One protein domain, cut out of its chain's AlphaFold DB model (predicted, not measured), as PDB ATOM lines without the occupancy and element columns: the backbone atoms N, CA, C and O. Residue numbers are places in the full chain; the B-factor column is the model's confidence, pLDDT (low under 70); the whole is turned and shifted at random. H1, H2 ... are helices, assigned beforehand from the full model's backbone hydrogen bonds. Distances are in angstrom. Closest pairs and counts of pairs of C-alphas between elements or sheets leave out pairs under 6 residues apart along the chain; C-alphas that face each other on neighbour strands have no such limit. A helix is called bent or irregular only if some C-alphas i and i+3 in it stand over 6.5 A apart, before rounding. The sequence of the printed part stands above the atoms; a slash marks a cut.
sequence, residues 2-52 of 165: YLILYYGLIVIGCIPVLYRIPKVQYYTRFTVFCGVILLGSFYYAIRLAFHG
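This is residues 2 to 52 of the 165 residues of the protein "PlsC domain-containing protein" of Trichobilharzia regenti (UniProt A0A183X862). Two helices meet at a corner and make a wide, flat L: the shorter arm is H1, the longer is H2, and the two arms spread away from each other with open space between them. Residues 2 to 14 and 29 to 52 stand free. The printed part has 51 residues with two named helices, H1 then H2, and no named strand; the class is all helix. It is extended, with a radius of gyration of the C-alphas of 17.6 A and spans of 51 by 31 by 9 A.

Start with H1, residues 2 to 18, and go through the tight link of 3 residues to H2, residues 22 to 51. The helices are about perpendicular, at 78 degrees. They are close but not clearly touching; look at their closest C-alphas, those of Leu 18 and Val 24, 6.7 A apart. In H2 every O i to N i+4 pair is within hydrogen-bond range; in H1, 11 of 13 are.

Find C-alpha 2 at (-4.575, 5.501, -20.797); from there H1 runs 24.6 A to C-alpha 18. H1 is only just irregular: C-alphas 13 and 16 are 6.6 A apart. H2 begins at C-alpha 22, at (-0.418, -27.337, -15.502), and runs 42.5 A to C-alpha 51 at (-28.317, -30.014, -47.411).

The C-alphas farthest apart, those of Tyr 2 and Gly 52, are 52.5 A apart. The printed part has no cut and no long link. Its mean pLDDT is 87.1, and no printed residue is under 70.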
ATOM      1  N   TYR A   2      -5.898   6.052 -21.162       82.94
ATOM      2  CA  TYR A   2      -4.575   5.501 -20.797       82.94
ATOM      3  C   TYR A   2      -4.580   4.460 -19.670       82.94
ATOM      4  O   TYR A   2      -3.896   3.449 -19.764       82.94
ATOM      5  N   LEU A   3      -5.395   4.668 -18.634       83.88
ATOM      6  CA  LEU A   3      -5.476   3.743 -17.499       83.88
ATOM      7  C   LEU A   3      -6.035   2.363 -17.904       83.88
ATOM      8  O   LEU A   3      -5.548   1.332 -17.456       83.88
ATOM      9  N   ILE A   4      -7.021   2.345 -18.808       86.44
ATOM     10  CA  ILE A   4      -7.628   1.115 -19.341       86.44
ATOM     11  C   ILE A   4      -6.611   0.343 -20.192       86.44
ATOM     12  O   ILE A   4      -6.477  -0.868 -20.042       86.44
ATOM     13  N   LEU A   5      -5.854   1.048 -21.040       85.00
ATOM     14  CA  LEU A   5      -4.763   0.466 -21.828       85.00
ATOM     15  C   LEU A   5      -3.662  -0.128 -20.938       85.00
ATOM     16  O   LEU A   5      -3.213  -1.243 -21.189       85.00
ATOM     17  N   TYR A   6      -3.271   0.577 -19.875       89.19
ATOM     18  CA  TYR A   6      -2.255   0.121 -18.925       89.19
ATOM     19  C   TYR A   6      -2.659  -1.178 -18.212       89.19
ATOM     20  O   TYR A   6      -1.913  -2.156 -18.239       89.19
ATOM     21  N   TYR A   7      -3.866  -1.233 -17.641       89.81
ATOM     22  CA  TYR A   7      -4.364  -2.459 -17.012       89.81
ATOM     23  C   TYR A   7      -4.567  -3.592 -18.029       89.81
ATOM     24  O   TYR A   7      -4.275  -4.746 -17.717       89.81
ATOM     25  N   GLY A   8      -4.985  -3.277 -19.259       87.94
ATOM     26  CA  GLY A   8      -5.087  -4.255 -20.344       87.94
ATOM     27  C   GLY A   8      -3.747  -4.919 -20.680       87.94
ATOM     28  O   GLY A   8      -3.681  -6.142 -20.795       87.94
ATOM     29  N   LEU A   9      -2.665  -4.140 -20.767       89.38
ATOM     30  CA  LEU A   9      -1.318  -4.658 -21.032       89.38
ATOM     31  C   LEU A   9      -0.802  -5.558 -19.902       89.38
ATOM     32  O   LEU A   9      -0.218  -6.604 -20.182       89.38
ATOM     33  N   ILE A  10      -1.058  -5.198 -18.639       88.75
ATOM     34  CA  ILE A  10      -0.694  -6.027 -17.479       88.75
ATOM     35  C   ILE A  10      -1.411  -7.377 -17.540       88.75
ATOM     36  O   ILE A  10      -0.774  -8.420 -17.415       88.75
ATOM     37  N   VAL A  11      -2.723  -7.371 -17.789       86.00
ATOM     38  CA  VAL A  11      -3.519  -8.603 -17.880       86.00
ATOM     39  C   VAL A  11      -3.006  -9.503 -19.004       86.00
ATOM     40  O   VAL A  11      -2.791 -10.692 -18.771       86.00
ATOM     41  N   ILE A  12      -2.737  -8.948 -20.191       86.62
ATOM     42  CA  ILE A  12      -2.186  -9.702 -21.330       86.62
ATOM     43  C   ILE A  12      -0.801 -10.277 -20.994       86.62
ATOM     44  O   ILE A  12      -0.533 -11.440 -21.297       86.62
ATOM     45  N   GLY A  13       0.055  -9.508 -20.316       86.31
ATOM     46  CA  GLY A  13       1.379  -9.955 -19.871       86.31
ATOM     47  C   GLY A  13       1.340 -11.088 -18.837       86.31
ATOM     48  O   GLY A  13       2.238 -11.931 -18.815       86.31
ATOM     49  N   CYS A  14       0.287 -11.172 -18.019       88.25
ATOM     50  CA  CYS A  14       0.109 -12.249 -17.041       88.25
ATOM     51  C   CYS A  14      -0.348 -13.581 -17.663       88.25
ATOM     52  O   CYS A  14      -0.053 -14.637 -17.103       88.25
ATOM     53  N   ILE A  15      -1.022 -13.570 -18.821       86.50
ATOM     54  CA  ILE A  15      -1.523 -14.782 -19.504       86.50
ATOM     55  C   ILE A  15      -0.427 -15.843 -19.737       86.50
ATOM     56  O   ILE A  15      -0.628 -16.987 -19.321       86.50
ATOM     57  N   PRO A  16       0.737 -15.532 -20.347       86.75
ATOM     58  CA  PRO A  16       1.781 -16.532 -20.580       86.75
ATOM     59  C   PRO A  16       2.408 -17.065 -19.284       86.75
ATOM     60  O   PRO A  16       2.846 -18.215 -19.255       86.75
ATOM     61  N   VAL A  17       2.425 -16.272 -18.204       89.06
ATOM     62  CA  VAL A  17       2.892 -16.713 -16.876       89.06
ATOM     63  C   VAL A  17       1.897 -17.698 -16.264       89.06
ATOM     64  O   VAL A  17       2.289 -18.783 -15.838       89.06
ATOM     65  N   LEU A  18       0.601 -17.368 -16.288       89.19
ATOM     66  CA  LEU A  18      -0.467 -18.248 -15.807       89.19
ATOM     67  C   LEU A  18      -0.535 -19.553 -16.612       89.19
ATOM     68  O   LEU A  18      -0.731 -20.620 -16.032       89.19
ATOM     69  N   TYR A  19      -0.289 -19.505 -17.925       92.06
ATOM     70  CA  TYR A  19      -0.252 -20.693 -18.784       92.06
ATOM     71  C   TYR A  19       0.934 -21.632 -18.492       92.06
ATOM     72  O   TYR A  19       0.968 -22.742 -19.015       92.06
ATOM     73  N   ARG A  20       1.902 -21.267 -17.638       92.50
ATOM     74  CA  ARG A  20       2.921 -22.222 -17.152       92.50
ATOM     75  C   ARG A  20       2.383 -23.189 -16.095       92.50
ATOM     76  O   ARG A  20       3.015 -24.208 -15.834       92.50
ATOM     77  N   ILE A  21       1.230 -22.898 -15.492       95.69
ATOM     78  CA  ILE A  21       0.619 -23.738 -14.459       95.69
ATOM     79  C   ILE A  21      -0.121 -24.906 -15.139       95.69
ATOM     80  O   ILE A  21      -1.060 -24.656 -15.899       95.69
ATOM     81  N   PRO A  22       0.200 -26.182 -14.837       94.75
ATOM     82  CA  PRO A  22      -0.418 -27.337 -15.502       94.75
ATOM     83  C   PRO A  22      -1.950 -27.367 -15.427       94.75
ATOM     84  O   PRO A  22      -2.617 -27.702 -16.403       94.75
ATOM     85  N   LYS A  23      -2.533 -26.952 -14.291       94.12
ATOM     86  CA  LYS A  23      -3.993 -26.840 -14.144       94.12
ATOM     87  C   LYS A  23      -4.588 -25.818 -15.116       94.12
ATOM     88  O   LYS A  23      -5.599 -26.108 -15.745       94.12
ATOM     89  N   VAL A  24      -3.955 -24.652 -15.273       93.62
ATOM     90  CA  VAL A  24      -4.407 -23.620 -16.222       93.62
ATOM     91  C   VAL A  24      -4.331 -24.161 -17.647       93.62
ATOM     92  O   VAL A  24      -5.314 -24.073 -18.371       93.62
ATOM     93  N   GLN A  25      -3.231 -24.823 -18.022       89.56
ATOM     94  CA  GLN A  25      -3.111 -25.467 -19.337       89.56
ATOM     95  C   GLN A  25      -4.229 -26.477 -19.594       89.56
ATOM     96  O   GLN A  25      -4.829 -26.456 -20.669       89.56
ATOM     97  N   TYR A  26      -4.518 -27.340 -18.616       91.50
ATOM     98  CA  TYR A  26      -5.588 -28.328 -18.711       91.50
ATOM     99  C   TYR A  26      -6.943 -27.659 -18.962       91.50
ATOM    100  O   TYR A  26      -7.593 -27.961 -19.960       91.50
ATOM    101  N   TYR A  27      -7.346 -26.705 -18.118       93.31
ATOM    102  CA  TYR A  27      -8.648 -26.048 -18.255       93.31
ATOM    103  C   TYR A  27      -8.747 -25.180 -19.511       93.31
ATOM    104  O   TYR A  27      -9.804 -25.158 -20.138       93.31
ATOM    105  N   THR A  28      -7.665 -24.520 -19.936       91.50
ATOM    106  CA  THR A  28      -7.637 -23.784 -21.206       91.50
ATOM    107  C   THR A  28      -7.815 -24.738 -22.386       91.50
ATOM    108  O   THR A  28      -8.682 -24.503 -23.223       91.50
ATOM    109  N   ARG A  29      -7.053 -25.839 -22.449       89.38
ATOM    110  CA  ARG A  29      -7.168 -26.836 -23.528       89.38
ATOM    111  C   ARG A  29      -8.546 -27.495 -23.547       89.38
ATOM    112  O   ARG A  29      -9.131 -27.622 -24.617       89.38
ATOM    113  N   PHE A  30      -9.082 -27.855 -22.382       87.50
ATOM    114  CA  PHE A  30     -10.424 -28.421 -22.252       87.50
ATOM    115  C   PHE A  30     -11.505 -27.436 -22.717       87.50
ATOM    116  O   PHE A  30     -12.369 -27.799 -23.506       87.50
ATOM    117  N   THR A  31     -11.411 -26.167 -22.311       90.25
ATOM    118  CA  THR A  31     -12.338 -25.115 -22.758       90.25
ATOM    119  C   THR A  31     -12.279 -24.915 -24.272       90.25
ATOM    120  O   THR A  31     -13.322 -24.857 -24.921       90.25
ATOM    121  N   VAL A  32     -11.078 -24.864 -24.858       90.44
ATOM    122  CA  VAL A  32     -10.903 -24.766 -26.317       90.44
ATOM    123  C   VAL A  32     -11.506 -25.985 -27.018       90.44
ATOM    124  O   VAL A  32     -12.255 -25.814 -27.976       90.44
ATOM    125  N   PHE A  33     -11.252 -27.198 -26.523       82.38
ATOM    126  CA  PHE A  33     -11.834 -28.433 -27.054       82.38
ATOM    127  C   PHE A  33     -13.369 -28.403 -27.035       82.38
ATOM    128  O   PHE A  33     -14.003 -28.651 -28.061       82.38
ATOM    129  N   CYS A  34     -13.978 -28.018 -25.908       84.44
ATOM    130  CA  CYS A  34     -15.426 -27.842 -25.804       84.44
ATOM    131  C   CYS A  34     -15.953 -26.779 -26.779       84.44
ATOM    132  O   CYS A  34     -16.985 -26.997 -27.413       84.44
ATOM    133  N   GLY A  35     -15.241 -25.659 -26.938       87.12
ATOM    134  CA  GLY A  35     -15.592 -24.600 -27.887       87.12
ATOM    135  C   GLY A  35     -15.564 -25.076 -29.341       87.12
ATOM    136  O   GLY A  35     -16.512 -24.829 -30.084       87.12
ATOM    137  N   VAL A  36     -14.525 -25.819 -29.736       86.38
ATOM    138  CA  VAL A  36     -14.408 -26.413 -31.078       86.38
ATOM    139  C   VAL A  36     -15.542 -27.404 -31.339       86.38
ATOM    140  O   VAL A  36     -16.175 -27.328 -32.391       86.38
ATOM    141  N   ILE A  37     -15.851 -28.288 -30.383       80.81
ATOM    142  CA  ILE A  37     -16.974 -29.229 -30.510       80.81
ATOM    143  C   ILE A  37     -18.297 -28.483 -30.666       80.81
ATOM    144  O   ILE A  37     -19.096 -28.832 -31.536       80.81
ATOM    145  N   LEU A  38     -18.541 -27.460 -29.845       83.19
ATOM    146  CA  LEU A  38     -19.795 -26.716 -29.866       83.19
ATOM    147  C   LEU A  38     -19.982 -25.968 -31.192       83.19
ATOM    148  O   LEU A  38     -21.015 -26.129 -31.843       83.19
ATOM    149  N   LEU A  39     -18.974 -25.201 -31.620       86.38
ATOM    150  CA  LEU A  39     -19.005 -24.453 -32.880       86.38
ATOM    151  C   LEU A  39     -19.105 -25.387 -34.089       86.38
ATOM    152  O   LEU A  39     -19.932 -25.159 -34.972       86.38
ATOM    153  N   GLY A  40     -18.317 -26.465 -34.106       84.31
ATOM    154  CA  GLY A  40     -18.356 -27.470 -35.165       84.31
ATOM    155  C   GLY A  40     -19.723 -28.141 -35.269       84.31
ATOM    156  O   GLY A  40     -20.251 -28.304 -36.367       84.31
ATOM    157  N   SER A  41     -20.348 -28.452 -34.135       80.69
ATOM    158  CA  SER A  41     -21.679 -29.058 -34.125       80.69
ATOM    159  C   SER A  41     -22.781 -28.085 -34.545       80.69
ATOM    160  O   SER A  41     -23.722 -28.492 -35.222       80.69
ATOM    161  N   PHE A  42     -22.672 -26.799 -34.193       83.12
ATOM    162  CA  PHE A  42     -23.612 -25.774 -34.650       83.12
ATOM    163  C   PHE A  42     -23.507 -25.555 -36.163       83.12
ATOM    164  O   PHE A  42     -24.516 -25.558 -36.867       83.12
ATOM    165  N   TYR A  43     -22.281 -25.460 -36.683       86.25
ATOM    166  CA  TYR A  43     -22.025 -25.445 -38.122       86.25
ATOM    167  C   TYR A  43     -22.628 -26.673 -38.815       86.25
ATOM    168  O   TYR A  43     -23.313 -26.545 -39.833       86.25
ATOM    169  N   TYR A  44     -22.428 -27.862 -38.241       84.12
ATOM    170  CA  TYR A  44     -22.971 -29.108 -38.771       84.12
ATOM    171  C   TYR A  44     -24.506 -29.114 -38.774       84.12
ATOM    172  O   TYR A  44     -25.117 -29.495 -39.772       84.12
ATOM    173  N   ALA A  45     -25.138 -28.626 -37.704       83.88
ATOM    174  CA  ALA A  45     -26.589 -28.487 -37.604       83.88
ATOM    175  C   ALA A  45     -27.159 -27.519 -38.656       83.88
ATOM    176  O   ALA A  45     -28.158 -27.836 -39.302       83.88
ATOM    177  N   ILE A  46     -26.500 -26.379 -38.903       84.19
ATOM    178  CA  ILE A  46     -26.882 -25.459 -39.988       84.19
ATOM    179  C   ILE A  46     -26.795 -26.176 -41.332       84.19
ATOM    180  O   ILE A  46     -27.755 -26.182 -42.097       84.19
ATOM    181  N   ARG A  47     -25.661 -26.820 -41.631       85.19
ATOM    182  CA  ARG A  47     -25.487 -27.548 -42.897       85.19
ATOM    183  C   ARG A  47     -26.596 -28.582 -43.082       85.19
ATOM    184  O   ARG A  47     -27.140 -28.665 -44.184       85.19
ATOM    185  N   LEU A  48     -26.945 -29.304 -42.015       84.81
ATOM    186  CA  LEU A  48     -27.993 -30.325 -41.973       84.81
ATOM    187  C   LEU A  48     -29.361 -29.783 -42.367       84.81
ATOM    188  O   LEU A  48     -30.027 -30.401 -43.199       84.81
ATOM    189  N   ALA A  49     -29.724 -28.611 -41.852       81.19
ATOM    190  CA  ALA A  49     -30.986 -27.953 -42.173       81.19
ATOM    191  C   ALA A  49     -31.136 -27.626 -43.672       81.19
ATOM    192  O   ALA A  49     -32.250 -27.635 -44.186       81.19
ATOM    193  N   PHE A  50     -30.029 -27.382 -44.387       80.62
ATOM    194  CA  PHE A  50     -30.062 -26.977 -45.800       80.62
ATOM    195  C   PHE A  50     -29.742 -28.095 -46.801       80.62
ATOM    196  O   PHE A  50     -30.261 -28.088 -47.913       80.62
ATOM    197  N   HIS A  51     -28.870 -29.045 -46.451       81.38
ATOM    198  CA  HIS A  51     -28.317 -30.014 -47.411       81.38
ATOM    199  C   HIS A  51     -28.786 -31.452 -47.178       81.38
ATOM    200  O   HIS A  51     -28.529 -32.318 -48.015       81.38
ATOM    201  N   GLY A  52     -29.498 -31.712 -46.082       84.81
ATOM    202  CA  GLY A  52     -29.974 -33.042 -45.727       84.81
ATOM    203  C   GLY A  52     -28.876 -33.938 -45.152       84.81
ATOM    204  O   GLY A  52     -27.705 -33.883 -45.532       84.81
TER     205      GLY A  52